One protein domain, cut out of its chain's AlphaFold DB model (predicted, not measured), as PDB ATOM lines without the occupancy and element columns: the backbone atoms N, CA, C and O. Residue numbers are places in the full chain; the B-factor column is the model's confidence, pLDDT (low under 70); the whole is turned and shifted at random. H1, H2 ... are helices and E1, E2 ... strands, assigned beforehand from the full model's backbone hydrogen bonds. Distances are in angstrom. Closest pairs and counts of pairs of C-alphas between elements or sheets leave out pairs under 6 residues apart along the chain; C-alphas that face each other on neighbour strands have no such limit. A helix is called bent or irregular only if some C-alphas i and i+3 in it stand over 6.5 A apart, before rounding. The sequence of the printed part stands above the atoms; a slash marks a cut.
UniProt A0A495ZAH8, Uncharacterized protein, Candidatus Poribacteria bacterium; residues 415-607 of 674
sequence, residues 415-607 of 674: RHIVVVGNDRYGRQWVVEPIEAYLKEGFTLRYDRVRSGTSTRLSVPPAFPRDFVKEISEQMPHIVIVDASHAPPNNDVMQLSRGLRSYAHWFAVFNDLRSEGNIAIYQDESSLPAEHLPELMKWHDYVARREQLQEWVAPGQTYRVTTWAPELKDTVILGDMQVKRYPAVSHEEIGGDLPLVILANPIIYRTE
ATOM      1  N   ARG A 415     -26.833  22.867 -26.915       91.50
ATOM      2  CA  ARG A 415     -25.390  23.096 -27.060       91.50
ATOM      3  C   ARG A 415     -24.701  23.174 -25.704       91.50
ATOM      4  O   ARG A 415     -25.243  23.757 -24.770       91.50
ATOM      5  N   HIS A 416     -23.511  22.593 -25.599       94.31
ATOM      6  CA  HIS A 416     -22.713  22.610 -24.369       94.31
ATOM      7  C   HIS A 416     -22.414  24.043 -23.903       94.31
ATOM      8  O   HIS A 416     -22.254  24.929 -24.745       94.31
ATOM      9  N   ILE A 417     -22.347  24.279 -22.592       96.31
ATOM     10  CA  ILE A 417     -22.093  25.606 -22.012       96.31
ATOM     11  C   ILE A 417     -20.765  25.586 -21.255       96.31
ATOM     12  O   ILE A 417     -20.574  24.808 -20.328       96.31
ATOM     13  N   VAL A 418     -19.853  26.483 -21.602       97.75
ATOM     14  CA  VAL A 418     -18.621  26.716 -20.850       97.75
ATOM     15  C   VAL A 418     -18.790  27.969 -20.000       97.75
ATOM     16  O   VAL A 418     -19.047  29.045 -20.531       97.75
ATOM     17  N   VAL A 419     -18.639  27.848 -18.684       98.06
ATOM     18  CA  VAL A 419     -18.661  28.978 -17.750       98.06
ATOM     19  C   VAL A 419     -17.226  29.323 -17.373       98.06
ATOM     20  O   VAL A 419     -16.515  28.512 -16.787       98.06
ATOM     21  N   VAL A 420     -16.797  30.530 -17.722       98.06
ATOM     22  CA  VAL A 420     -15.480  31.083 -17.412       98.06
ATOM     23  C   VAL A 420     -15.633  32.066 -16.254       98.06
ATOM     24  O   VAL A 420     -16.118  33.181 -16.441       98.06
ATOM     25  N   GLY A 421     -15.221  31.673 -15.053       97.06
ATOM     26  CA  GLY A 421     -15.060  32.604 -13.938       97.06
ATOM     27  C   GLY A 421     -13.739  33.344 -14.085       97.06
ATOM     28  O   GLY A 421     -12.689  32.722 -13.950       97.06
ATOM     29  N   ASN A 422     -13.762  34.652 -14.360       94.50
ATOM     30  CA  ASN A 422     -12.518  35.419 -14.432       94.50
ATOM     31  C   ASN A 422     -11.780  35.316 -13.083       94.50
ATOM     32  O   ASN A 422     -12.364  35.617 -12.037       94.50
ATOM     33  N   ASP A 423     -10.526  34.849 -13.100       83.12
ATOM     34  CA  ASP A 423      -9.726  34.634 -11.883       83.12
ATOM     35  C   ASP A 423      -9.664  35.911 -11.027       83.12
ATOM     36  O   ASP A 423      -9.327  36.977 -11.554       83.12
ATOM     37  N   ARG A 424      -9.926  35.764  -9.716       86.69
ATOM     38  CA  ARG A 424     -10.420  36.770  -8.743       86.69
ATOM     39  C   ARG A 424     -11.937  36.702  -8.591       86.69
ATOM     40  O   ARG A 424     -12.434  35.618  -8.312       86.69
ATOM     41  N   TYR A 425     -12.667  37.810  -8.743       91.44
ATOM     42  CA  TYR A 425     -14.058  37.893  -8.298       91.44
ATOM     43  C   TYR A 425     -14.967  36.845  -8.950       91.44
ATOM     44  O   TYR A 425     -15.643  36.091  -8.251       91.44
ATOM     45  N   GLY A 426     -14.964  36.768 -10.286       93.94
ATOM     46  CA  GLY A 426     -15.827  35.851 -11.033       93.94
ATOM     47  C   GLY A 426     -15.604  34.388 -10.653       93.94
ATOM     48  O   GLY A 426     -16.561  33.647 -10.440       93.94
ATOM     49  N   ARG A 427     -14.343  33.972 -10.504       95.62
ATOM     50  CA  ARG A 427     -14.002  32.640  -9.994       95.62
ATOM     51  C   ARG A 427     -14.397  32.475  -8.523       95.62
ATOM     52  O   ARG A 427     -15.223  31.623  -8.217       95.62
ATOM     53  N   GLN A 428     -13.790  33.265  -7.637       95.75
ATOM     54  CA  GLN A 428     -13.774  33.033  -6.190       95.75
ATOM     55  C   GLN A 428     -15.153  33.212  -5.551       95.75
ATOM     56  O   GLN A 428     -15.510  32.473  -4.639       95.75
ATOM     57  N   TRP A 429     -15.940  34.177  -6.016       96.50
ATOM     58  CA  TRP A 429     -17.157  34.593  -5.311       96.50
ATOM     59  C   TRP A 429     -18.442  34.197  -6.021       96.50
ATOM     60  O   TRP A 429     -19.514  34.313  -5.437       96.50
ATOM     61  N   VAL A 430     -18.341  33.706  -7.259       96.19
ATOM     62  CA  VAL A 430     -19.512  33.401  -8.085       96.19
ATOM     63  C   VAL A 430     -19.479  31.961  -8.578       96.19
ATOM     64  O   VAL A 430     -20.371  31.198  -8.225       96.19
ATOM     65  N   VAL A 431     -18.460  31.559  -9.351       97.12
ATOM     66  CA  VAL A 431     -18.436  30.225  -9.986       97.12
ATOM     67  C   VAL A 431     -18.018  29.112  -9.020       97.12
ATOM     68  O   VAL A 431     -18.735  28.119  -8.926       97.12
ATOM     69  N   GLU A 432     -16.918  29.270  -8.273       96.50
ATOM     70  CA  GLU A 432     -16.453  28.267  -7.292       96.50
ATOM     71  C   GLU A 432     -17.502  27.949  -6.199       96.50
ATOM     72  O   GLU A 432     -17.634  26.789  -5.791       96.50
ATOM     73  N   PRO A 433     -18.296  28.925  -5.711       96.69
ATOM     74  CA  PRO A 433     -19.389  28.638  -4.785       96.69
ATOM     75  C   PRO A 433     -20.543  27.819  -5.377       96.69
ATOM     76  O   PRO A 433     -21.149  27.035  -4.651       96.69
ATOM     77  N   ILE A 434     -20.839  27.948  -6.675       96.38
ATOM     78  CA  ILE A 434     -21.992  27.277  -7.309       96.38
ATOM     79  C   ILE A 434     -21.629  26.001  -8.085       96.38
ATOM     80  O   ILE A 434     -22.526  25.374  -8.650       96.38
ATOM     81  N   GLU A 435     -20.356  25.584  -8.135       95.50
ATOM     82  CA  GLU A 435     -19.902  24.455  -8.976       95.50
ATOM     83  C   GLU A 435     -20.716  23.176  -8.757       95.50
ATOM     84  O   GLU A 435     -21.075  22.485  -9.712       95.50
ATOM     85  N   ALA A 436     -21.047  22.875  -7.497       93.94
ATOM     86  CA  ALA A 436     -21.790  21.675  -7.120       93.94
ATOM     87  C   ALA A 436     -23.172  21.587  -7.799       93.94
ATOM     88  O   ALA A 436     -23.711  20.488  -7.962       93.94
ATOM     89  N   TYR A 437     -23.713  22.730  -8.231       94.12
ATOM     90  CA  TYR A 437     -25.020  22.878  -8.862       94.12
ATOM     91  C   TYR A 437     -24.985  22.899 -10.392       94.12
ATOM     92  O   TYR A 437     -26.046  22.858 -11.019       94.12
ATOM     93  N   LEU A 438     -23.795  22.957 -10.994       92.69
ATOM     94  CA  LEU A 438     -23.584  23.027 -12.440       92.69
ATOM     95  C   LEU A 438     -23.116  21.669 -12.986       92.69
ATOM     96  O   LEU A 438     -22.013  21.532 -13.512       92.69
ATOM     97  N   LYS A 439     -23.970  20.647 -12.852       80.75
ATOM     98  CA  LYS A 439     -23.745  19.304 -13.420       80.75
ATOM     99  C   LYS A 439     -24.501  19.140 -14.740       80.75
ATOM    100  O   LYS A 439     -25.562  19.728 -14.899       80.75
ATOM    101  N   GLU A 440     -23.958  18.305 -15.631       81.88
ATOM    102  CA  GLU A 440     -24.500  17.942 -16.956       81.88
ATOM    103  C   GLU A 440     -24.720  19.127 -17.925       81.88
ATOM    104  O   GLU A 440     -25.554  20.005 -17.726       81.88
ATOM    105  N   GLY A 441     -23.972  19.144 -19.035       89.56
ATOM    106  CA  GLY A 441     -24.069  20.199 -20.057       89.56
ATOM    107  C   GLY A 441     -23.311  21.495 -19.735       89.56
ATOM    108  O   GLY A 441     -23.441  22.461 -20.489       89.56
ATOM    109  N   PHE A 442     -22.516  21.500 -18.657       96.31
ATOM    110  CA  PHE A 442     -21.617  22.589 -18.274       96.31
ATOM    111  C   PHE A 442     -20.153  22.128 -18.178       96.31
ATOM    112  O   PHE A 442     -19.881  21.021 -17.718       96.31
ATOM    113  N   THR A 443     -19.217  23.001 -18.559       96.56
ATOM    114  CA  THR A 443     -17.783  22.923 -18.217       96.56
ATOM    115  C   THR A 443     -17.377  24.214 -17.523       96.56
ATOM    116  O   THR A 443     -17.733  25.292 -17.991       96.56
ATOM    117  N   LEU A 444     -16.612  24.123 -16.437       96.81
ATOM    118  CA  LEU A 444     -16.134  25.288 -15.689       96.81
ATOM    119  C   LEU A 444     -14.664  25.571 -16.010       96.81
ATOM    120  O   LEU A 444     -13.866  24.645 -16.167       96.81
ATOM    121  N   ARG A 445     -14.310  26.852 -16.129       95.88
ATOM    122  CA  ARG A 445     -12.948  27.331 -16.402       95.88
ATOM    123  C   ARG A 445     -12.648  28.610 -15.630       95.88
ATOM    124  O   ARG A 445     -13.553  29.387 -15.336       95.88
ATOM    125  N   TYR A 446     -11.363  28.851 -15.377       95.69
ATOM    126  CA  TYR A 446     -10.875  29.966 -14.554       95.69
ATOM    127  C   TYR A 446      -9.767  30.773 -15.222       95.69
ATOM    128  O   TYR A 446      -8.802  31.195 -14.583       95.69
ATOM    129  N   ASP A 447      -9.869  30.937 -16.538       92.25
ATOM    130  CA  ASP A 447      -8.882  31.687 -17.299       92.25
ATOM    131  C   ASP A 447      -8.927  33.181 -16.899       92.25
ATOM    132  O   ASP A 447      -9.991  33.744 -16.626       92.25
ATOM    133  N   ARG A 448      -7.753  33.820 -16.786       88.75
ATOM    134  CA  ARG A 448      -7.617  35.172 -16.219       88.75
ATOM    135  C   ARG A 448      -7.404  36.233 -17.285       88.75
ATOM    136  O   ARG A 448      -6.407  36.207 -18.004       88.75
ATOM    137  N   VAL A 449      -8.203  37.292 -17.217       88.06
ATOM    138  CA  VAL A 449      -7.916  38.586 -17.842       88.06
ATOM    139  C   VAL A 449      -7.913  39.682 -16.775       88.06
ATOM    140  O   VAL A 449      -8.901  39.923 -16.083       88.06
ATOM    141  N   ARG A 450      -6.774  40.372 -16.630       84.38
ATOM    142  CA  ARG A 450      -6.572  41.400 -15.598       84.38
ATOM    143  C   ARG A 450      -7.188  42.745 -15.995       84.38
ATOM    144  O   ARG A 450      -6.620  43.465 -16.810       84.38
ATOM    145  N   SER A 451      -8.263  43.147 -15.315       80.62
ATOM    146  CA  SER A 451      -8.908  44.458 -15.507       80.62
ATOM    147  C   SER A 451      -7.977  45.660 -15.268       80.62
ATOM    148  O   SER A 451      -8.074  46.652 -15.990       80.62
ATOM    149  N   GLY A 452      -7.062  45.579 -14.291       77.69
ATOM    150  CA  GLY A 452      -6.160  46.684 -13.921       77.69
ATOM    151  C   GLY A 452      -5.110  47.039 -14.981       77.69
ATOM    152  O   GLY A 452      -4.677  48.185 -15.052       77.69
ATOM    153  N   THR A 453      -4.739  46.085 -15.839       75.81
ATOM    154  CA  THR A 453      -3.773  46.289 -16.935       75.81
ATOM    155  C   THR A 453      -4.442  46.399 -18.309       75.81
ATOM    156  O   THR A 453      -3.766  46.672 -19.296       75.81
ATOM    157  N   SER A 454      -5.760  46.189 -18.398       82.69
ATOM    158  CA  SER A 454      -6.516  46.285 -19.650       82.69
ATOM    159  C   SER A 454      -6.736  47.738 -20.071       82.69
ATOM    160  O   SER A 454      -7.507  48.481 -19.453       82.69
ATOM    161  N   THR A 455      -6.143  48.124 -21.201       87.19
ATOM    162  CA  THR A 455      -6.390  49.415 -21.860       87.19
ATOM    163  C   THR A 455      -7.517  49.304 -22.892       87.19
ATOM    164  O   THR A 455      -8.004  48.205 -23.182       87.19
ATOM    165  N   ARG A 456      -7.963  50.445 -23.435       89.62
ATOM    166  CA  ARG A 456      -9.081  50.545 -24.390       89.62
ATOM    167  C   ARG A 456      -8.953  49.603 -25.594       89.62
ATOM    168  O   ARG A 456      -9.973  49.118 -26.057       89.62
ATOM    169  N   LEU A 457      -7.736  49.318 -26.070       92.75
ATOM    170  CA  LEU A 457      -7.480  48.481 -27.255       92.75
ATOM    171  C   LEU A 457      -6.762  47.158 -26.933       92.75
ATOM    172  O   LEU A 457      -6.298  46.468 -27.835       92.75
ATOM    173  N   SER A 458      -6.666  46.783 -25.652       90.62
ATOM    174  CA  SER A 458      -5.960  45.563 -25.241       90.62
ATOM    175  C   SER A 458      -6.666  44.285 -25.701       90.62
ATOM    176  O   SER A 458      -7.868  44.119 -25.448       90.62
ATOM    177  N   VAL A 459      -5.886  43.355 -26.270       92.81
ATOM    178  CA  VAL A 459      -6.318  42.003 -26.677       92.81
ATOM    179  C   VAL A 459      -5.434  40.927 -26.011       92.81
ATOM    180  O   VAL A 459      -4.473  40.427 -26.605       92.81
ATOM    181  N   PRO A 460      -5.718  40.565 -24.748       89.56
ATOM    182  CA  PRO A 460      -4.855  39.685 -23.963       89.56
ATOM    183  C   PRO A 460      -4.915  38.223 -24.438       89.56
ATOM    184  O   PRO A 460      -5.871  37.827 -25.102       89.56
ATOM    185  N   PRO A 461      -3.936  37.375 -24.073       88.56
ATOM    186  CA  PRO A 461      -4.051  35.925 -24.208       88.56
ATOM    187  C   PRO A 461      -5.083  35.381 -23.218       88.56
ATOM    188  O   PRO A 461      -4.736  34.972 -22.117       88.56
ATOM    189  N   ALA A 462      -6.355  35.409 -23.611       91.69
ATOM    190  CA  ALA A 462      -7.464  35.048 -22.734       91.69
ATOM    191  C   ALA A 462      -7.543  33.543 -22.435       91.69
ATOM    192  O   ALA A 462      -7.949  33.171 -21.344       91.69
ATOM    193  N   PHE A 463      -7.150  32.684 -23.382       95.62
ATOM    194  CA  PHE A 463      -7.394  31.242 -23.317       95.62
ATOM    195  C   PHE A 463      -6.173  30.408 -23.736       95.62
ATOM    196  O   PHE A 463      -5.430  30.824 -24.635       95.62
ATOM    197  N   PRO A 464      -5.964  29.218 -23.137       94.94
ATOM    198  CA  PRO A 464      -4.911  28.296 -23.549       94.94
ATOM    199  C   PRO A 464      -5.229  27.643 -24.900       94.94
ATOM    200  O   PRO A 464      -6.390  27.460 -25.265       94.94
ATOM    201  N   ARG A 465      -4.179  27.233 -25.624       95.06
ATOM    202  CA  ARG A 465      -4.256  26.678 -26.989       95.06
ATOM    203  C   ARG A 465      -5.297  25.571 -27.153       95.06
ATOM    204  O   ARG A 465      -6.060  25.605 -28.113       95.06
ATOM    205  N   ASP A 466      -5.309  24.594 -26.252       95.94
ATOM    206  CA  ASP A 466      -6.181  23.424 -26.390       95.94
ATOM    207  C   ASP A 466      -7.658  23.809 -26.275       95.94
ATOM    208  O   ASP A 466      -8.481  23.319 -27.042       95.94
ATOM    209  N   PHE A 467      -7.974  24.783 -25.416       96.50
ATOM    210  CA  PHE A 467      -9.331  25.304 -25.300       96.50
ATOM    211  C   PHE A 467      -9.741  26.123 -26.530       96.50
ATOM    212  O   PHE A 467     -10.866  25.999 -26.998       96.50
ATOM    213  N   VAL A 468      -8.827  26.911 -27.115       97.50
ATOM    214  CA  VAL A 468      -9.107  27.630 -28.374       97.50
ATOM    215  C   VAL A 468      -9.493  26.660 -29.493       97.50
ATOM    216  O   VAL A 468     -10.445  26.918 -30.228       97.50
ATOM    217  N   LYS A 469      -8.770  25.540 -29.615       96.50
ATOM    218  CA  LYS A 469      -9.084  24.496 -30.599       96.50
ATOM    219  C   LYS A 469     -10.446  23.864 -30.327       96.50
ATOM    220  O   LYS A 469     -11.267  23.782 -31.234       96.50
ATOM    221  N   GLU A 470     -10.714  23.507 -29.072       95.88
ATOM    222  CA  GLU A 470     -11.998  22.947 -28.643       95.88
ATOM    223  C   GLU A 470     -13.173  23.857 -29.029       95.88
ATOM    224  O   GLU A 470     -14.123  23.405 -29.670       95.88
ATOM    225  N   ILE A 471     -13.096  25.158 -28.720       96.31
ATOM    226  CA  ILE A 471     -14.180  26.092 -29.050       96.31
ATOM    227  C   ILE A 471     -14.272  26.401 -30.547       96.31
ATOM    228  O   ILE A 471     -15.343  26.804 -30.992       96.31
ATOM    229  N   SER A 472     -13.198  26.203 -31.322       96.25
ATOM    230  CA  SER A 472     -13.223  26.290 -32.789       96.25
ATOM    231  C   SER A 472     -13.916  25.093 -33.437       96.25
ATOM    232  O   SER A 472     -14.516  25.250 -34.500       96.25
ATOM    233  N   GLU A 473     -13.823  23.912 -32.828       94.81
ATOM    234  CA  GLU A 473     -14.412  22.674 -33.346       94.81
ATOM    235  C   GLU A 473     -15.866  22.499 -32.893       94.81
ATOM    236  O   GLU A 473     -16.749  22.216 -33.702       94.81
ATOM    237  N   GLN A 474     -16.126  22.681 -31.599       94.62
ATOM    238  CA  GLN A 474     -17.403  22.328 -30.974       94.62
ATOM    239  C   GLN A 474     -18.372  23.510 -30.879       94.62
ATOM    240  O   GLN A 474     -19.585  23.315 -30.769       94.62
ATOM    241  N   MET A 475     -17.844  24.738 -30.934       95.19
ATOM    242  CA  MET A 475     -18.605  25.981 -30.807       95.19
ATOM    243  C   MET A 475     -19.599  25.968 -29.620       95.19
ATOM    244  O   MET A 475     -20.791  26.175 -29.854       95.19
ATOM    245  N   PRO A 476     -19.197  25.654 -28.369       96.00
ATOM    246  CA  PRO A 476     -20.107  25.670 -27.216       96.00
ATOM    247  C   PRO A 476     -20.598  27.093 -26.920       96.00
ATOM    248  O   PRO A 476     -19.957  28.047 -27.325       96.00
ATOM    249  N   HIS A 477     -21.683  27.290 -26.170       96.31
ATOM    250  CA  HIS A 477     -21.916  28.619 -25.591       96.31
ATOM    251  C   HIS A 477     -20.851  28.917 -24.533       96.31
ATOM    252  O   HIS A 477     -20.392  28.009 -23.845       96.31
ATOM    253  N   ILE A 478     -20.487  30.183 -24.368       97.25
ATOM    254  CA  ILE A 478     -19.488  30.632 -23.402       97.25
ATOM    255  C   ILE A 478     -20.118  31.720 -22.535       97.25
ATOM    256  O   ILE A 478     -20.609  32.718 -23.047       97.25
ATOM    257  N   VAL A 479     -20.108  31.548 -21.219       97.38
ATOM    258  CA  VAL A 479     -20.548  32.562 -20.254       97.38
ATOM    259  C   VAL A 479     -19.336  32.990 -19.452       97.38
ATOM    260  O   VAL A 479     -18.735  32.167 -18.777       97.38
ATOM    261  N   ILE A 480     -18.959  34.259 -19.531       97.94
ATOM    262  CA  ILE A 480     -17.777  34.804 -18.866       97.94
ATOM    263  C   ILE A 480     -18.252  35.740 -17.779       97.94
ATOM    264  O   ILE A 480     -18.882  36.751 -18.081       97.94
ATOM    265  N   VAL A 481     -17.957  35.404 -16.530       97.31
ATOM    266  CA  VAL A 481     -18.439  36.149 -15.374       97.31
ATOM    267  C   VAL A 481     -17.299  36.864 -14.666       97.31
ATOM    268  O   VAL A 481     -16.230  36.299 -14.434       97.31
ATOM    269  N   ASP A 482     -17.535  38.132 -14.353       95.12
ATOM    270  CA  ASP A 482     -16.641  39.005 -13.599       95.12
ATOM    271  C   ASP A 482     -17.468  40.097 -12.908       95.12
ATOM    272  O   ASP A 482     -18.607  40.347 -13.300       95.12
ATOM    273  N   ALA A 483     -16.904  40.787 -11.920       91.31
ATOM    274  CA  ALA A 483     -17.572  41.921 -11.286       91.31
ATOM    275  C   ALA A 483     -17.035  43.266 -11.771       91.31
ATOM    276  O   ALA A 483     -15.911  43.398 -12.258       91.31
ATOM    277  N   SER A 484     -17.849  44.306 -11.603       89.94
ATOM    278  CA  SER A 484     -17.432  45.686 -11.841       89.94
ATOM    279  C   SER A 484     -17.851  46.609 -10.702       89.94
ATOM    280  O   SER A 484     -18.765  46.307  -9.936       89.94
ATOM    281  N   HIS A 485     -17.186  47.757 -10.594       85.00
ATOM    282  CA  HIS A 485     -17.592  48.849  -9.709       85.00
ATOM    283  C   HIS A 485     -18.977  49.391 -10.090       85.00
ATOM    284  O   HIS A 485     -19.421  49.213 -11.225       85.00
ATOM    285  N   ALA A 486     -19.639  50.054  -9.140       84.31
ATOM    286  CA  ALA A 486     -20.936  50.671  -9.383       84.31
ATOM    287  C   ALA A 486     -20.848  51.736 -10.490       84.31
ATOM    288  O   ALA A 486     -19.892  52.519 -10.503       84.31
ATOM    289  N   PRO A 487     -21.819  51.775 -11.417       82.56
ATOM    290  CA  PRO A 487     -21.871  52.819 -12.424       82.56
ATOM    291  C   PRO A 487     -22.151  54.196 -11.796       82.56
ATOM    292  O   PRO A 487     -22.716  54.279 -10.705       82.56
ATOM    293  N   PRO A 488     -21.846  55.299 -12.506       76.12
ATOM    294  CA  PRO A 488     -22.189  56.652 -12.057       76.12
ATOM    295  C   PRO A 488     -23.703  56.914 -11.946       76.12
ATOM    296  O   PRO A 488     -24.113  57.838 -11.249       76.12
ATOM    297  N   ASN A 489     -24.525  56.143 -12.666       78.19
ATOM    298  CA  ASN A 489     -25.988  56.217 -12.662       78.19
ATOM    299  C   ASN A 489     -26.586  54.795 -12.639       78.19
ATOM    300  O   ASN A 489     -26.044  53.892 -13.267       78.19
ATOM    301  N   ASN A 490     -27.733  54.608 -11.986       75.81
ATOM    302  CA  ASN A 490     -28.447  53.329 -11.865       75.81
ATOM    303  C   ASN A 490     -29.204  52.899 -13.144       75.81
ATOM    304  O   ASN A 490     -29.759  51.796 -13.195       75.81
ATOM    305  N   ASP A 491     -29.239  53.745 -14.178       83.69
ATOM    306  CA  ASP A 491     -29.891  53.445 -15.465       83.69
ATOM    307  C   ASP A 491     -29.001  52.662 -16.443       83.69
ATOM    308  O   ASP A 491     -29.431  52.344 -17.555       83.69
ATOM    309  N   VAL A 492     -27.758  52.352 -16.064       86.69
ATOM    310  CA  VAL A 492     -26.807  51.637 -16.924       86.69
ATOM    311  C   VAL A 492     -26.295  50.368 -16.254       86.69
ATOM    312  O   VAL A 492     -26.133  50.304 -15.038       86.69
ATOM    313  N   MET A 493     -26.013  49.354 -17.065       88.56
ATOM    314  CA  MET A 493     -25.324  48.142 -16.634       88.56
ATOM    315  C   MET A 493     -23.817  48.345 -16.793       88.56
ATOM    316  O   MET A 493     -23.351  48.623 -17.892       88.56
ATOM    317  N   GLN A 494     -23.032  48.194 -15.730       90.75
ATOM    318  CA  GLN A 494     -21.574  48.280 -15.818       90.75
ATOM    319  C   GLN A 494     -20.970  46.885 -16.029       90.75
ATOM    320  O   GLN A 494     -21.332  45.952 -15.325       90.75
ATOM    321  N   LEU A 495     -20.008  46.747 -16.940       92.06
ATOM    322  CA  LEU A 495     -19.154  45.567 -17.091       92.06
ATOM    323  C   LEU A 495     -17.682  45.949 -16.905       92.06
ATOM    324  O   LEU A 495     -17.272  47.088 -17.164       92.06
ATOM    325  N   SER A 496     -16.878  44.985 -16.454       92.38
ATOM    326  CA  SER A 496     -15.465  45.203 -16.145       92.38
ATOM    327  C   SER A 496     -14.634  45.466 -17.408       92.38
ATOM    328  O   SER A 496     -14.991  45.087 -18.530       92.38
ATOM    329  N   ARG A 497     -13.465  46.094 -17.234       92.06
ATOM    330  CA  ARG A 497     -12.476  46.227 -18.320       92.06
ATOM    331  C   ARG A 497     -11.966  44.861 -18.794       92.06
ATOM    332  O   ARG A 497     -11.608  44.730 -19.962       92.06
ATOM    333  N   GLY A 498     -11.952  43.860 -17.914       92.31
ATOM    334  CA  GLY A 498     -11.630  42.478 -18.254       92.31
ATOM    335  C   GLY A 498     -12.648  41.874 -19.219       92.31
ATOM    336  O   GLY A 498     -12.256  41.366 -20.266       92.31
ATOM    337  N   LEU A 499     -13.951  42.024 -18.945       93.94
ATOM    338  CA  LEU A 499     -15.024  41.565 -19.840       93.94
ATOM    339  C   LEU A 499     -14.967  42.238 -21.218       93.94
ATOM    340  O   LEU A 499     -15.136  41.570 -22.237       93.94
ATOM    341  N   ARG A 500     -14.628  43.533 -21.279       94.00
ATOM    342  CA  ARG A 500     -14.338  44.215 -22.554       94.00
ATOM    343  C   ARG A 500     -13.187  43.546 -23.312       94.00
ATOM    344  O   ARG A 500     -13.288  43.306 -24.510       94.00
ATOM    345  N   SER A 501     -12.089  43.235 -22.627       94.56
ATOM    346  CA  SER A 501     -10.943  42.557 -23.240       94.56
ATOM    347  C   SER A 501     -11.272  41.136 -23.720       94.56
ATOM    348  O   SER A 501     -10.745  40.726 -24.753       94.56
ATOM    349  N   TYR A 502     -12.174  40.412 -23.050       95.56
ATOM    350  CA  TYR A 502     -12.732  39.167 -23.591       95.56
ATOM    351  C   TYR A 502     -13.523  39.415 -24.881       95.56
ATOM    352  O   TYR A 502     -13.312  38.705 -25.861       95.56
ATOM    353  N   ALA A 503     -14.363  40.455 -24.930       94.62
ATOM    354  CA  ALA A 503     -15.082  40.831 -26.151       94.62
ATOM    355  C   ALA A 503     -14.122  41.113 -27.323       94.62
ATOM    356  O   ALA A 503     -14.345  40.643 -28.436       94.62
ATOM    357  N   HIS A 504     -13.016  41.823 -27.068       95.75
ATOM    358  CA  HIS A 504     -11.970  42.042 -28.071       95.75
ATOM    359  C   HIS A 504     -11.324  40.736 -28.537       95.75
ATOM    360  O   HIS A 504     -11.081  40.566 -29.729       95.75
ATOM    361  N   TRP A 505     -11.052  39.803 -27.620       96.75
ATOM    362  CA  TRP A 505     -10.491  38.501 -27.975       96.75
ATOM    363  C   TRP A 505     -11.430  37.720 -28.904       96.75
ATOM    364  O   TRP A 505     -10.987  37.197 -29.927       96.75
ATOM    365  N   PHE A 506     -12.734  37.714 -28.612       96.31
ATOM    366  CA  PHE A 506     -13.731  37.095 -29.489       96.31
ATOM    367  C   PHE A 506     -13.915  37.829 -30.816       96.31
ATOM    368  O   PHE A 506     -14.248  37.183 -31.805       96.31
ATOM    369  N   ALA A 507     -13.635  39.135 -30.889       95.69
ATOM    370  CA  ALA A 507     -13.577  39.835 -32.168       95.69
ATOM    371  C   ALA A 507     -12.461  39.272 -33.069       95.69
ATOM    372  O   ALA A 507     -12.712  39.035 -34.246       95.69
ATOM    373  N   VAL A 508     -11.276  38.966 -32.514       97.00
ATOM    374  CA  VAL A 508     -10.197  38.290 -33.266       97.00
ATOM    375  C   VAL A 508     -10.601  36.877 -33.677       97.00
ATOM    376  O   VAL A 508     -10.374  36.467 -34.813       97.00
ATOM    377  N   PHE A 509     -11.193  36.117 -32.754       97.31
ATOM    378  CA  PHE A 509     -11.653  34.761 -33.042       97.31
ATOM    379  C   PHE A 509     -12.680  34.758 -34.182       97.31
ATOM    380  O   PHE A 509     -12.552  33.984 -35.128       97.31
ATOM    381  N   ASN A 510     -13.660  35.662 -34.131       96.56
ATOM    382  CA  ASN A 510     -14.680  35.802 -35.165       96.56
ATOM    383  C   ASN A 510     -14.102  36.258 -36.510       96.56
ATOM    384  O   ASN A 510     -14.535  35.738 -37.531       96.56
ATOM    385  N   ASP A 511     -13.115  37.155 -36.515       96.56
ATOM    386  CA  ASP A 511     -12.402  37.584 -37.727       96.56
ATOM    387  C   ASP A 511     -11.682  36.423 -38.424       96.56
ATOM    388  O   ASP A 511     -11.734  36.285 -39.643       96.56
ATOM    389  N   LEU A 512     -11.048  35.533 -37.654       97.19
ATOM    390  CA  LEU A 512     -10.429  34.323 -38.201       97.19
ATOM    391  C   LEU A 512     -11.478  33.332 -38.718       97.19
ATOM    392  O   LEU A 512     -11.316  32.771 -39.801       97.19
ATOM    393  N   ARG A 513     -12.575  33.150 -37.975       97.06
ATOM    394  CA  ARG A 513     -13.702  32.296 -38.378       97.06
ATOM    395  C   ARG A 513     -14.361  32.777 -39.670       97.06
ATOM    396  O   ARG A 513     -14.742  31.946 -40.489       97.06
ATOM    397  N   SER A 514     -14.475  34.089 -39.862       95.69
ATOM    398  CA  SER A 514     -15.088  34.709 -41.040       95.69
ATOM    399  C   SER A 514     -14.111  34.970 -42.190       95.69
ATOM    400  O   SER A 514     -14.480  35.646 -43.152       95.69
ATOM    401  N   GLU A 515     -12.872  34.478 -42.098       95.19
ATOM    402  CA  GLU A 515     -11.813  34.699 -43.095       95.19
ATOM    403  C   GLU A 515     -11.538  36.191 -43.373       95.19
ATOM    404  O   GLU A 515     -11.167  36.584 -44.479       95.19
ATOM    405  N   GLY A 516     -11.711  37.048 -42.364       92.19
ATOM    406  CA  GLY A 516     -11.545  38.497 -42.480       92.19
ATOM    407  C   GLY A 516     -12.792  39.250 -42.950       92.19
ATOM    408  O   GLY A 516     -12.739  40.465 -43.153       92.19
ATOM    409  N   ASN A 517     -13.924  38.568 -43.157       93.12
ATOM    410  CA  ASN A 517     -15.157  39.215 -43.590       93.12
ATOM    411  C   ASN A 517     -15.911  39.825 -42.398       93.12
ATOM    412  O   ASN A 517     -16.726  39.174 -41.740       93.12
ATOM    413  N   ILE A 518     -15.641  41.107 -42.144       90.25
ATOM    414  CA  ILE A 518     -16.212  41.898 -41.042       90.25
ATOM    415  C   ILE A 518     -17.749  41.943 -41.085       90.25
ATOM    416  O   ILE A 518     -18.397  41.885 -40.039       90.25
ATOM    417  N   ALA A 519     -18.347  41.962 -42.282       89.44
ATOM    418  CA  ALA A 519     -19.800  42.046 -42.451       89.44
ATOM    419  C   ALA A 519     -20.559  40.850 -41.843       89.44
ATOM    420  O   ALA A 519     -21.761  40.945 -41.622       89.44
ATOM    421  N   ILE A 520     -19.872  39.734 -41.561       88.00
ATOM    422  CA  ILE A 520     -20.465  38.534 -40.955       88.00
ATOM    423  C   ILE A 520     -20.671  38.691 -39.441       88.00
ATOM    424  O   ILE A 520     -21.572  38.064 -38.893       88.00
ATOM    425  N   TYR A 521     -19.841  39.478 -38.748       88.25
ATOM    426  CA  TYR A 521     -19.820  39.480 -37.277       88.25
ATOM    427  C   TYR A 521     -19.814  40.864 -36.623       88.25
ATOM    428  O   TYR A 521     -19.972  40.942 -35.404       88.25
ATOM    429  N   GLN A 522     -19.650  41.949 -37.384       86.44
ATOM    430  CA  GLN A 522     -19.664  43.310 -36.833       86.44
ATOM    431  C   GLN A 522     -20.965  43.624 -36.080       86.44
ATOM    432  O   GLN A 522     -20.920  44.236 -35.019       86.44
ATOM    433  N   ASP A 523     -22.098  43.136 -36.591       82.88
ATOM    434  CA  ASP A 523     -23.427  43.358 -36.015       82.88
ATOM    435  C   ASP A 523     -23.797  42.285 -34.981       82.88
ATOM    436  O   ASP A 523     -24.840  42.366 -34.349       82.88
ATOM    437  N   GLU A 524     -22.939  41.281 -34.786       80.94
ATOM    438  CA  GLU A 524     -23.123  40.173 -33.841       80.94
ATOM    439  C   GLU A 524     -22.370  40.417 -32.519       80.94
ATOM    440  O   GLU A 524     -22.317  39.549 -31.648       80.94
ATOM    441  N   SER A 525     -21.766  41.595 -32.356       78.31
ATOM    442  CA  SER A 525     -20.976  41.977 -31.187       78.31
ATOM    443  C   SER A 525     -21.637  43.110 -30.405       78.31
ATOM    444  O   SER A 525     -22.271  43.992 -30.973       78.31
ATOM    445  N   SER A 526     -21.423  43.137 -29.089       76.00
ATOM    446  CA  SER A 526     -21.810  44.270 -28.232       76.00
ATOM    447  C   SER A 526     -20.837  45.462 -28.324       76.00
ATOM    448  O   SER A 526     -20.976  46.414 -27.561       76.00
ATOM    449  N   LEU A 527     -19.822  45.414 -29.197       83.25
ATOM    450  CA  LEU A 527     -18.871  46.515 -29.410       83.25
ATOM    451  C   LEU A 527     -19.476  47.616 -30.312       83.25
ATOM    452  O   LEU A 527     -20.237  47.290 -31.220       83.25
ATOM    453  N   PRO A 528     -19.122  48.906 -30.127       82.00
ATOM    454  CA  PRO A 528     -19.535  49.971 -31.047       82.00
ATOM    455  C   PRO A 528     -19.051  49.711 -32.482       82.00
ATOM    456  O   PRO A 528     -17.937  49.218 -32.680       82.00
ATOM    457  N   ALA A 529     -19.843  50.106 -33.484       78.62
ATOM    458  CA  ALA A 529     -19.547  49.871 -34.903       78.62
ATOM    459  C   ALA A 529     -18.211  50.505 -35.340       78.62
ATOM    460  O   ALA A 529     -17.455  49.930 -36.120       78.62
ATOM    461  N   GLU A 530     -17.888  51.673 -34.792       84.31
ATOM    462  CA  GLU A 530     -16.641  52.396 -35.031       84.31
ATOM    463  C   GLU A 530     -15.431  51.818 -34.277       84.31
ATOM    464  O   GLU A 530     -14.289  52.082 -34.657       84.31
ATOM    465  N   HIS A 531     -15.661  51.010 -33.238       89.38
ATOM    466  CA  HIS A 531     -14.603  50.495 -32.366       89.38
ATOM    467  C   HIS A 531     -13.865  49.303 -32.976       89.38
ATOM    468  O   HIS A 531     -12.649  49.192 -32.840       89.38
ATOM    469  N   LEU A 532     -14.563  48.415 -33.691       89.19
ATOM    470  CA  LEU A 532     -13.926  47.250 -34.312       89.19
ATOM    471  C   LEU A 532     -12.855  47.652 -35.357       89.19
ATOM    472  O   LEU A 532     -11.732  47.154 -35.255       89.19
ATOM    473  N   PRO A 533     -13.106  48.596 -36.289       91.00
ATOM    474  CA  PRO A 533     -12.069  49.095 -37.196       91.00
ATOM    475  C   PRO A 533     -10.888  49.788 -36.498       91.00
ATOM    476  O   PRO A 533      -9.783  49.798 -37.044       91.00
ATOM    477  N   GLU A 534     -11.103  50.401 -35.328       93.12
ATOM    478  CA  GLU A 534     -10.030  50.963 -34.493       93.12
ATOM    479  C   GLU A 534      -9.172  49.832 -33.906       93.12
ATOM    480  O   GLU A 534      -7.953  49.813 -34.087       93.12
ATOM    481  N   LEU A 535      -9.822  48.848 -33.279       93.88
ATOM    482  CA  LEU A 535      -9.189  47.694 -32.650       93.88
ATOM    483  C   LEU A 535      -8.343  46.879 -33.640       93.88
ATOM    484  O   LEU A 535      -7.212  46.527 -33.320       93.88
ATOM    485  N   MET A 536      -8.846  46.635 -34.856       94.06
ATOM    486  CA  MET A 536      -8.152  45.851 -35.893       94.06
ATOM    487  C   MET A 536      -6.821  46.463 -36.356       94.06
ATOM    488  O   MET A 536      -5.963  45.750 -36.872       94.06
ATOM    489  N   LYS A 537      -6.633  47.777 -36.181       93.38
ATOM    490  CA  LYS A 537      -5.377  48.474 -36.511       93.38
ATOM    491  C   LYS A 537      -4.340  48.378 -35.393       93.38
ATOM    492  O   LYS A 537      -3.188  48.756 -35.600       93.38
ATOM    493  N   TRP A 538      -4.742  47.938 -34.203       96.00
ATOM    494  CA  TRP A 538      -3.885  47.920 -33.028       96.00
ATOM    495  C   TRP A 538      -2.974  46.688 -33.002       96.00
ATOM    496  O   TRP A 538      -3.371  45.590 -33.391       96.00
ATOM    497  N   HIS A 539      -1.746  46.860 -32.508       92.50
ATOM    498  CA  HIS A 539      -0.730  45.805 -32.537       92.50
ATOM    499  C   HIS A 539      -1.135  44.548 -31.749       92.50
ATOM    500  O   HIS A 539      -0.873  43.446 -32.221       92.50
ATOM    501  N   ASP A 540      -1.828  44.686 -30.608       91.06
ATOM    502  CA  ASP A 540      -2.307  43.526 -29.836       91.06
ATOM    503  C   ASP A 540      -3.291  42.671 -30.641       91.06
ATOM    504  O   ASP A 540      -3.256  41.444 -30.554       91.06
ATOM    505  N   TYR A 541      -4.161  43.303 -31.436       96.25
ATOM    506  CA  TYR A 541      -5.108  42.591 -32.290       96.25
ATOM    507  C   TYR A 541      -4.368  41.797 -33.366       96.25
ATOM    508  O   TYR A 541      -4.623  40.605 -33.531       96.25
ATOM    509  N   VAL A 542      -3.418  42.434 -34.061       94.25
ATOM    510  CA  VAL A 542      -2.611  41.794 -35.113       94.25
ATOM    511  C   VAL A 542      -1.827  40.611 -34.547       94.25
ATOM    512  O   VAL A 542      -1.955  39.498 -35.054       94.25
ATOM    513  N   ALA A 543      -1.111  40.813 -33.439       93.00
ATOM    514  CA  ALA A 543      -0.347  39.759 -32.777       93.00
ATOM    515  C   ALA A 543      -1.248  38.606 -32.303       93.00
ATOM    516  O   ALA A 543      -0.904  37.430 -32.442       93.00
ATOM    517  N   ARG A 544      -2.438  38.919 -31.769       95.38
ATOM    518  CA  ARG A 544      -3.409  37.898 -31.360       95.38
ATOM    519  C   ARG A 544      -3.931  37.114 -32.557       95.38
ATOM    520  O   ARG A 544      -4.064  35.898 -32.460       95.38
ATOM    521  N   ARG A 545      -4.219  37.788 -33.669       96.56
ATOM    522  CA  ARG A 545      -4.704  37.162 -34.899       96.56
ATOM    523  C   ARG A 545      -3.675  36.186 -35.458       96.56
ATOM    524  O   ARG A 545      -4.032  35.047 -35.731       96.56
ATOM    525  N   GLU A 546      -2.413  36.601 -35.554       94.88
ATOM    526  CA  GLU A 546      -1.299  35.741 -35.979       94.88
ATOM    527  C   GLU A 546      -1.173  34.503 -35.083       94.88
ATOM    528  O   GLU A 546      -1.088  33.383 -35.580       94.88
ATOM    529  N   GLN A 547      -1.246  34.683 -33.761       94.00
ATOM    530  CA  GLN A 547      -1.151  33.574 -32.813       94.00
ATOM    531  C   GLN A 547      -2.303  32.565 -32.949       94.00
ATOM    532  O   GLN A 547      -2.087  31.360 -32.820       94.00
ATOM    533  N   LEU A 548      -3.534  33.043 -33.148       96.31
ATOM    534  CA  LEU A 548      -4.725  32.191 -33.193       96.31
ATOM    535  C   LEU A 548      -4.962  31.555 -34.572       96.31
ATOM    536  O   LEU A 548      -5.684  30.562 -34.649       96.31
ATOM    537  N   GLN A 549      -4.362  32.082 -35.644       95.81
ATOM    538  CA  GLN A 549      -4.608  31.641 -37.023       95.81
ATOM    539  C   GLN A 549      -4.324  30.148 -37.248       95.81
ATOM    540  O   GLN A 549      -5.006  29.505 -38.039       95.81
ATOM    541  N   GLU A 550      -3.353  29.573 -36.538       92.06
ATOM    542  CA  GLU A 550      -3.048  28.140 -36.633       92.06
ATOM    543  C   GLU A 550      -4.048  27.244 -35.884       92.06
ATOM    544  O   GLU A 550      -3.997  26.017 -36.004       92.06
ATOM    545  N   TRP A 551      -4.885  27.820 -35.018       96.19
ATOM    546  CA  TRP A 551      -5.730  27.080 -34.071       96.19
ATOM    547  C   TRP A 551      -7.221  27.231 -34.367       96.19
ATOM    548  O   TRP A 551      -8.006  26.409 -33.903       96.19
ATOM    549  N   VAL A 552      -7.602  28.268 -35.114       97.19
ATOM    550  CA  VAL A 552      -8.990  28.603 -35.435       97.19
ATOM    551  C   VAL A 552      -9.251  28.323 -36.912       97.19
ATOM    552  O   VAL A 552      -8.654  28.950 -37.784       97.19
ATOM    553  N   ALA A 553     -10.160  27.392 -37.195       94.00
ATOM    554  CA  ALA A 553     -10.577  27.061 -38.557       94.00
ATOM    555  C   ALA A 553     -11.788  27.912 -38.987       94.00
ATOM    556  O   ALA A 553     -12.654  28.148 -38.144       94.00
ATOM    557  N   PRO A 554     -11.924  28.315 -40.266       95.94
ATOM    558  CA  PRO A 554     -13.091  29.053 -40.766       95.94
ATOM    559  C   PRO A 554     -14.454  28.403 -40.457       95.94
ATOM    560  O   PRO A 554     -14.568  27.177 -40.384       95.94
ATOM    561  N   GLY A 555     -15.502  29.217 -40.276       94.56
ATOM    562  CA  GLY A 555     -16.890  28.775 -40.079       94.56
ATOM    563  C   GLY A 555     -17.764  29.745 -39.265       94.56
ATOM    564  O   GLY A 555     -17.547  30.949 -39.252       94.56
ATOM    565  N   GLN A 556     -18.781  29.214 -38.575       92.81
ATOM    566  CA  GLN A 556     -19.714  29.963 -37.718       92.81
ATOM    567  C   GLN A 556     -19.033  30.824 -36.635       92.81
ATOM    568  O   GLN A 556     -18.214  30.333 -35.863       92.81
ATOM    569  N   THR A 557     -19.430  32.084 -36.514       94.31
ATOM    570  CA  THR A 557     -18.939  33.027 -35.499       94.31
ATOM    571  C   THR A 557     -19.756  32.966 -34.205       94.31
ATOM    572  O   THR A 557     -20.846  32.392 -34.158       94.31
ATOM    573  N   TYR A 558     -19.219  33.556 -33.138       93.56
ATOM    574  CA  TYR A 558     -19.944  33.802 -31.896       93.56
ATOM    575  C   TYR A 558     -20.710  35.119 -31.946       93.56
ATOM    576  O   TYR A 558     -20.141  36.145 -32.318       93.56
ATOM    577  N   ARG A 559     -21.945  35.117 -31.441       91.31
ATOM    578  CA  ARG A 559     -22.634  36.350 -31.044       91.31
ATOM    579  C   ARG A 559     -22.237  36.729 -29.619       91.31
ATOM    580  O   ARG A 559     -22.352  35.901 -28.718       91.31
ATOM    581  N   VAL A 560     -21.801  37.967 -29.398       91.25
ATOM    582  CA  VAL A 560     -21.370  38.476 -28.085       91.25
ATOM    583  C   VAL A 560     -22.457  39.366 -27.486       91.25
ATOM    584  O   VAL A 560     -22.761  40.434 -28.016       91.25
ATOM    585  N   THR A 561     -23.014  38.947 -26.353       90.38
ATOM    586  CA  THR A 561     -24.056  39.657 -25.600       90.38
ATOM    587  C   THR A 561     -23.660  39.831 -24.131       90.38
ATOM    588  O   THR A 561     -22.564  39.453 -23.711       90.38
ATOM    589  N   THR A 562     -24.533  40.448 -23.342       91.38
ATOM    590  CA  THR A 562     -24.264  40.863 -21.962       91.38
ATOM    591  C   THR A 562     -25.409  40.465 -21.037       91.38
ATOM    592  O   THR A 562     -26.564  40.412 -21.463       91.38
ATOM    593  N   TRP A 563     -25.094  40.186 -19.774       92.25
ATOM    594  CA  TRP A 563     -26.080  39.828 -18.758       92.25
ATOM    595  C   TRP A 563     -25.741  40.442 -17.394       92.25
ATOM    596  O   TRP A 563     -24.574  40.526 -17.013       92.25
ATOM    597  N   ALA A 564     -26.781  40.829 -16.659       91.69
ATOM    598  CA  ALA A 564     -26.751  41.140 -15.235       91.69
ATOM    599  C   ALA A 564     -28.136  40.846 -14.633       91.69
ATOM    600  O   ALA A 564     -29.112  40.805 -15.393       91.69
ATOM    601  N   PRO A 565     -28.259  40.703 -13.299       89.69
ATOM    602  CA  PRO A 565     -29.554  40.490 -12.647       89.69
ATOM    603  C   PRO A 565     -30.561  41.605 -12.967       89.69
ATOM    604  O   PRO A 565     -31.737  41.349 -13.217       89.69
ATOM    605  N   GLU A 566     -30.082  42.851 -13.041       87.06
ATOM    606  CA  GLU A 566     -30.866  44.009 -13.467       87.06
ATOM    607  C   GLU A 566     -30.470  44.440 -14.885       87.06
ATOM    608  O   GLU A 566     -29.552  45.240 -15.080       87.06
ATOM    609  N   LEU A 567     -31.177  43.931 -15.898       85.69
ATOM    610  CA  LEU A 567     -30.928  44.334 -17.283       85.69
ATOM    611  C   LEU A 567     -31.314  45.797 -17.522       85.69
ATOM    612  O   LEU A 567     -32.401  46.247 -17.159       85.69
ATOM    613  N   LYS A 568     -30.425  46.518 -18.206       86.75
ATOM    614  CA  LYS A 568     -30.619  47.902 -18.652       86.75
ATOM    615  C   LYS A 568     -30.426  47.993 -20.163       86.75
ATOM    616  O   LYS A 568     -29.728  47.171 -20.758       86.75
ATOM    617  N   ASP A 569     -31.002  49.012 -20.790       85.38
ATOM    618  CA  ASP A 569     -30.859  49.231 -22.239       85.38
ATOM    619  C   ASP A 569     -29.468  49.741 -22.630       85.38
ATOM    620  O   ASP A 569     -29.041  49.604 -23.777       85.38
ATOM    621  N   THR A 570     -28.755  50.328 -21.671       89.06
ATOM    622  CA  THR A 570     -27.413  50.877 -21.852       89.06
ATOM    623  C   THR A 570     -26.411  50.089 -21.022       89.06
ATOM    624  O   THR A 570     -26.636  49.841 -19.837       89.06
ATOM    625  N   VAL A 571     -25.282  49.744 -21.638       89.75
ATOM    626  CA  VAL A 571     -24.171  49.032 -21.008       89.75
ATOM    627  C   VAL A 571     -22.921  49.895 -21.076       89.75
ATOM    628  O   VAL A 571     -22.594  50.429 -22.131       89.75
ATOM    629  N   ILE A 572     -22.197  50.016 -19.971       90.75
ATOM    630  CA  ILE A 572     -20.829  50.522 -19.957       90.75
ATOM    631  C   ILE A 572     -19.895  49.310 -19.962       90.75
ATOM    632  O   ILE A 572     -19.683  48.666 -18.938       90.75
ATOM    633  N   LEU A 573     -19.340  48.983 -21.125       88.50
ATOM    634  CA  LEU A 573     -18.371  47.909 -21.307       88.50
ATOM    635  C   LEU A 573     -16.953  48.447 -21.066       88.50
ATOM    636  O   LEU A 573     -16.302  48.986 -21.963       88.50
ATOM    637  N   GLY A 574     -16.472  48.332 -19.826       86.38
ATOM    638  CA  GLY A 574     -15.224  48.955 -19.393       86.38
ATOM    639  C   GLY A 574     -15.341  50.480 -19.350       86.38
ATOM    640  O   GLY A 574     -15.751  51.038 -18.339       86.38
ATOM    641  N   ASP A 575     -14.949  51.145 -20.433       85.00
ATOM    642  CA  ASP A 575     -15.004  52.602 -20.636       85.00
ATOM    643  C   ASP A 575     -15.901  53.011 -21.822       85.00
ATOM    644  O   ASP A 575     -15.995  54.192 -22.145       85.00
ATOM    645  N   MET A 576     -16.551  52.048 -22.485       87.38
ATOM    646  CA  MET A 576     -17.372  52.277 -23.677       87.38
ATOM    647  C   MET A 576     -18.849  52.190 -23.333       87.38
ATOM    648  O   MET A 576     -19.289  51.187 -22.784       87.38
ATOM    649  N   GLN A 577     -19.628  53.200 -23.707       88.25
ATOM    650  CA  GLN A 577     -21.078  53.152 -23.581       88.25
ATOM    651  C   GLN A 577     -21.692  52.574 -24.858       88.25
ATOM    652  O   GLN A 577     -21.497  53.114 -25.945       88.25
ATOM    653  N   VAL A 578     -22.439  51.484 -24.724       85.69
ATOM    654  CA  VAL A 578     -23.082  50.764 -25.826       85.69
ATOM    655  C   VAL A 578     -24.551  50.517 -25.517       85.69
ATOM    656  O   VAL A 578     -24.958  50.444 -24.357       85.69
ATOM    657  N   LYS A 579     -25.370  50.376 -26.560       82.62
ATOM    658  CA  LYS A 579     -26.721  49.832 -26.395       82.62
ATOM    659  C   LYS A 579     -26.617  48.329 -26.178       82.62
ATOM    660  O   LYS A 579     -25.822  47.668 -26.842       82.62
ATOM    661  N   ARG A 580     -27.423  47.788 -25.267       79.00
ATOM    662  CA  ARG A 580     -27.496  46.344 -25.042       79.00
ATOM    663  C   ARG A 580     -27.937  45.651 -26.332       79.00
ATOM    664  O   ARG A 580     -28.951  46.028 -26.920       79.00
ATOM    665  N   TYR A 581     -27.168  44.651 -26.760       67.25
ATOM    666  CA  TYR A 581     -27.415  43.913 -27.995       67.25
ATOM    667  C   TYR A 581     -27.587  42.404 -27.737       67.25
ATOM    668  O   TYR A 581     -26.773  41.825 -27.009       67.25
ATOM    669  N   PRO A 582     -28.595  41.742 -28.344       58.72
ATOM    670  CA  PRO A 582     -29.737  42.349 -29.033       58.72
ATOM    671  C   PRO A 582     -30.698  42.997 -28.013       58.72
ATOM    672  O   PRO A 582     -30.589  42.762 -26.808       58.72
ATOM    673  N   ALA A 583     -31.655  43.805 -28.483       51.91
ATOM    674  CA  ALA A 583     -32.720  44.411 -27.666       51.91
ATOM    675  C   ALA A 583     -33.774  43.374 -27.218       51.91
ATOM    676  O   ALA A 583     -34.975  43.586 -27.347       51.91
ATOM    677  N   VAL A 584     -33.310  42.220 -26.756       52.28
ATOM    678  CA  VAL A 584     -34.121  41.055 -26.429       52.28
ATOM    679  C   VAL A 584     -34.242  40.884 -24.918       52.28
ATOM    680  O   VAL A 584     -33.357  41.258 -24.143       52.28
ATOM    681  N   SER A 585     -35.385  40.378 -24.485       56.28
ATOM    682  CA  SER A 585     -35.727  40.073 -23.096       56.28
ATOM    683  C   SER A 585     -34.875  38.922 -22.535       56.28
ATOM    684  O   SER A 585     -34.211  38.194 -23.275       56.28
ATOM    685  N   HIS A 586     -34.906  38.714 -21.212       55.19
ATOM    686  CA  HIS A 586     -34.276  37.553 -20.560       55.19
ATOM    687  C   HIS A 586     -34.677  36.211 -21.196       55.19
ATOM    688  O   HIS A 586     -33.921  35.249 -21.087       55.19
ATOM    689  N   GLU A 587     -35.849  36.133 -21.832       52.94
ATOM    690  CA  GLU A 587     -36.454  34.928 -22.416       52.94
ATOM    691  C   GLU A 587     -35.812  34.521 -23.756       52.94
ATOM    692  O   GLU A 587     -35.840  33.353 -24.137       52.94
ATOM    693  N   GLU A 588     -35.121  35.452 -24.410       57.09
ATOM    694  CA  GLU A 588     -34.583  35.317 -25.770       57.09
ATOM    695  C   GLU A 588     -33.053  35.102 -25.808       57.09
ATOM    696  O   GLU A 588     -32.485  34.873 -26.876       57.09
ATOM    697  N   ILE A 589     -32.372  35.112 -24.652       68.88
ATOM    698  CA  ILE A 589     -31.019  34.546 -24.517       68.88
ATOM    699  C   ILE A 589     -31.161  33.014 -24.565       68.88
ATOM    700  O   ILE A 589     -31.490  32.374 -23.565       68.88
ATOM    701  N   GLY A 590     -30.986  32.430 -25.752       66.19
ATOM    702  CA  GLY A 590     -31.217  31.008 -26.024       66.19
ATOM    703  C   GLY A 590     -31.087  30.667 -27.513       66.19
ATOM    704  O   GLY A 590     -30.771  31.532 -28.330       66.19
ATOM    705  N   GLY A 591     -31.346  29.407 -27.869       71.31
ATOM    706  CA  GLY A 591     -31.311  28.926 -29.256       71.31
ATOM    707  C   GLY A 591     -29.974  28.319 -29.694       71.31
ATOM    708  O   GLY A 591     -29.035  28.189 -28.912       71.31
ATOM    709  N   ASP A 592     -29.900  27.925 -30.969       74.94
ATOM    710  CA  ASP A 592     -28.812  27.079 -31.483       74.94
ATOM    711  C   ASP A 592     -27.553  27.850 -31.922       74.94
ATOM    712  O   ASP A 592     -26.518  27.233 -32.197       74.94
ATOM    713  N   LEU A 593     -27.603  29.185 -31.993       85.31
ATOM    714  CA  LEU A 593     -26.449  30.009 -32.370       85.31
ATOM    715  C   LEU A 593     -25.423  30.075 -31.223       85.31
ATOM    716  O   LEU A 593     -25.814  30.359 -30.095       85.31
ATOM    717  N   PRO A 594     -24.117  29.868 -31.472       91.75
ATOM    718  CA  PRO A 594     -23.079  30.018 -30.458       91.75
ATOM    719  C   PRO A 594     -23.076  31.432 -29.864       91.75
ATOM    720  O   PRO A 594     -23.024  32.431 -30.585       91.75
ATOM    721  N   LEU A 595     -23.107  31.510 -28.532       93.19
ATOM    722  CA  LEU A 595     -23.181  32.767 -27.781       93.19
ATOM    723  C   LEU A 595     -21.972  32.909 -26.871       93.19
ATOM    724  O   LEU A 595     -21.572  31.935 -26.241       93.19
ATOM    725  N   VAL A 596     -21.465  34.130 -26.756       95.06
ATOM    726  CA  VAL A 596     -20.586  34.579 -25.678       95.06
ATOM    727  C   VAL A 596     -21.377  35.569 -24.832       95.06
ATOM    728  O   VAL A 596     -21.841  36.584 -25.344       95.06
ATOM    729  N   ILE A 597     -21.542  35.286 -23.547       94.31
ATOM    730  CA  ILE A 597     -22.304  36.113 -22.611       94.31
ATOM    731  C   ILE A 597     -21.332  36.710 -21.604       94.31
ATOM    732  O   ILE A 597     -20.738  35.986 -20.812       94.31
ATOM    733  N   LEU A 598     -21.173  38.030 -21.630       95.06
ATOM    734  CA  LEU A 598     -20.383  38.774 -20.653       95.06
ATOM    735  C   LEU A 598     -21.285  39.121 -19.464       95.06
ATOM    736  O   LEU A 598     -22.186  39.952 -19.583       95.06
ATOM    737  N   ALA A 599     -21.070  38.448 -18.343       95.12
ATOM    738  CA  ALA A 599     -21.940  38.476 -17.180       95.12
ATOM    739  C   ALA A 599     -21.329  39.298 -16.039       95.12
ATOM    740  O   ALA A 599     -20.191  39.055 -15.637       95.12
ATOM    741  N   ASN A 600     -22.116  40.218 -15.482       95.19
ATOM    742  CA  ASN A 600     -21.835  40.859 -14.202       95.19
ATOM    743  C   ASN A 600     -22.956  40.529 -13.205       95.19
ATOM    744  O   ASN A 600     -24.069  41.021 -13.378       95.19
ATOM    745  N   PRO A 601     -22.693  39.712 -12.174       95.31
ATOM    746  CA  PRO A 601     -23.723  39.229 -11.260       95.31
ATOM    747  C   PRO A 601     -24.082  40.231 -10.152       95.31
ATOM    748  O   PRO A 601     -24.940  39.938  -9.328       95.31
ATOM    749  N   ILE A 602     -23.443  41.403 -10.111       93.62
ATOM    750  CA  ILE A 602     -23.588  42.367  -9.014       93.62
ATOM    751  C   ILE A 602     -24.922  43.121  -9.088       93.62
ATOM    752  O   ILE A 602     -25.284  43.667 -10.132       93.62
ATOM    753  N   ILE A 603     -25.608  43.241  -7.947       92.25
ATOM    754  CA  ILE A 603     -26.827  44.045  -7.778       92.25
ATOM    755  C   ILE A 603     -26.478  45.349  -7.058       92.25
ATOM    756  O   ILE A 603     -26.403  45.402  -5.836       92.25
ATOM    757  N   TYR A 604     -26.258  46.445  -7.782       90.19
ATOM    758  CA  TYR A 604     -25.716  47.673  -7.175       90.19
ATOM    759  C   TYR A 604     -26.630  48.375  -6.162       90.19
ATOM    760  O   TYR A 604     -26.139  49.152  -5.344       90.19
ATOM    761  N   ARG A 605     -27.940  48.115  -6.190       88.12
ATOM    762  CA  ARG A 605     -28.883  48.722  -5.250       88.12
ATOM    763  C   ARG A 605     -28.711  48.142  -3.843       88.12
ATOM    764  O   ARG A 605     -28.683  46.930  -3.662       88.12
ATOM    765  N   THR A 606     -28.664  49.017  -2.843       86.69
ATOM    766  CA  THR A 606     -28.498  48.655  -1.422       86.69
ATOM    767  C   THR A 606     -29.656  49.133  -0.540       86.69
ATOM    768  O   THR A 606     -29.707  48.814   0.648       86.69
ATOM    769  N   GLU A 607     -30.606  49.875  -1.115       84.69
ATOM    770  CA  GLU A 607     -31.760  50.463  -0.434       84.69
ATOM    771  C   GLU A 607     -33.048  50.287  -1.262       84.69
ATOM    772  O   GLU A 607     -33.032  50.288  -2.498       84.69
TER     773      GLU A 607
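AT A GLANCE: This is residues 415 to 607 of the 674 residues of an uncharacterized protein of Candidatus Poribacteria bacterium (UniProt A0A495ZAH8). A strongly twisted, parallel sheet of five strands forms the core, with H1 covering one face and H3 the other in three layers. Beyond H3 lies H5, and a small sheet, E4, E6 and E7, packs at the beginning of H3. The 193 printed residues include five named helices and eight named strands, in the order E1 H1 E2 H2 E3 E4 H3 H4 H5 E5 E6 E7 E8; the large sheet runs E2 E1 E3 E8 E5, the small mixed one E4 E6 E7. The class is mixed, helices and strands, with under half of the residues in named elements; the whole is compact and rounded, with a radius of gyration of the C-alphas of 15.7 A and spans of 50 by 38 by 32 A.

IN THESE COORDINATES: The large sheet holds E2, residues 442 to 445, E1, 417 to 421, E3, 477 to 481, E8, 595 to 599, and E5, 559 to 563. E1 begins at C-alpha 417 (-22.093, 25.606, -22.012), and E8 ends at C-alpha 599 (-21.940, 38.476, -17.180). H3, residues 497 to 513, is 24.5 A long; H1, 425 to 437, is 18.6 A. H2 is residues 465 to 474, H4 531 to 535, and H5 539 to 548. The small sheet holds E4, 492 to 495, E6, 570 to 573, and E7, 576 to 579.

HOW THE PARTS SIT: In the large sheet N 443 and O 417 of E2 and E1 are 2.9 A apart, N 420 and O 479 of E1 and E3 2.7 A, N 478 and O 595 of E3 and E8 2.8 A, and N 561 and O 596 of E8 and E5 2.8 A, within hydrogen-bond range. E1, H1, E2 is a strand-helix-strand unit, two parallel neighbour strands with a helix between; E2, H2, E3 is a split one, with E1 between its strands; both crossovers are right-handed. H1 and H3 are on opposite faces, each at a height over the sheet of 8.7 A and along the strands. H1 is over E2 and E1, with C-alphas 421 and 427 4.1 A apart at its closest to E1; H3 is over E8, where C-alphas 499 and 598 are closest, 6.1 A. H1 is irregular, C-alphas 433 and 436 being 7.7 A apart. H3 touches H5 with residues 505 to 512 alone, the same way at a steep tilt of 54 degrees, closest at C-alphas 508 and 545, 5.8 A. H4 is close to H3 but not clearly touching, closest at C-alphas 507 and 532, 7.7 A. H2 is near H3, with 5 pairs of C-alphas within 10 A. H3 is also on the small sheet, closest to E6 at C-alphas 500 and 573, 5.6 A. There E4 and E6 are parallel, N 495 and O 572 2.8 A apart; E6 and E7 form a hairpin, N 571 and O 578 2.8 A apart. Each O i to N i+4 pair is within hydrogen-bond range in H2, H3, H4 and H5; H1 has 3 of 9, and 3 of 10 O i to N i+3 pairs.

THE WHOLE: The C-alphas of Glu 550 and Glu 607 are the two farthest apart, 51.3 A. The printed part has no cut; the links E2 to H2, H3 to H4 and E7 to E8 are long. The mean pLDDT of the printed part is 89.5, and residues 581 to 590 are under 70.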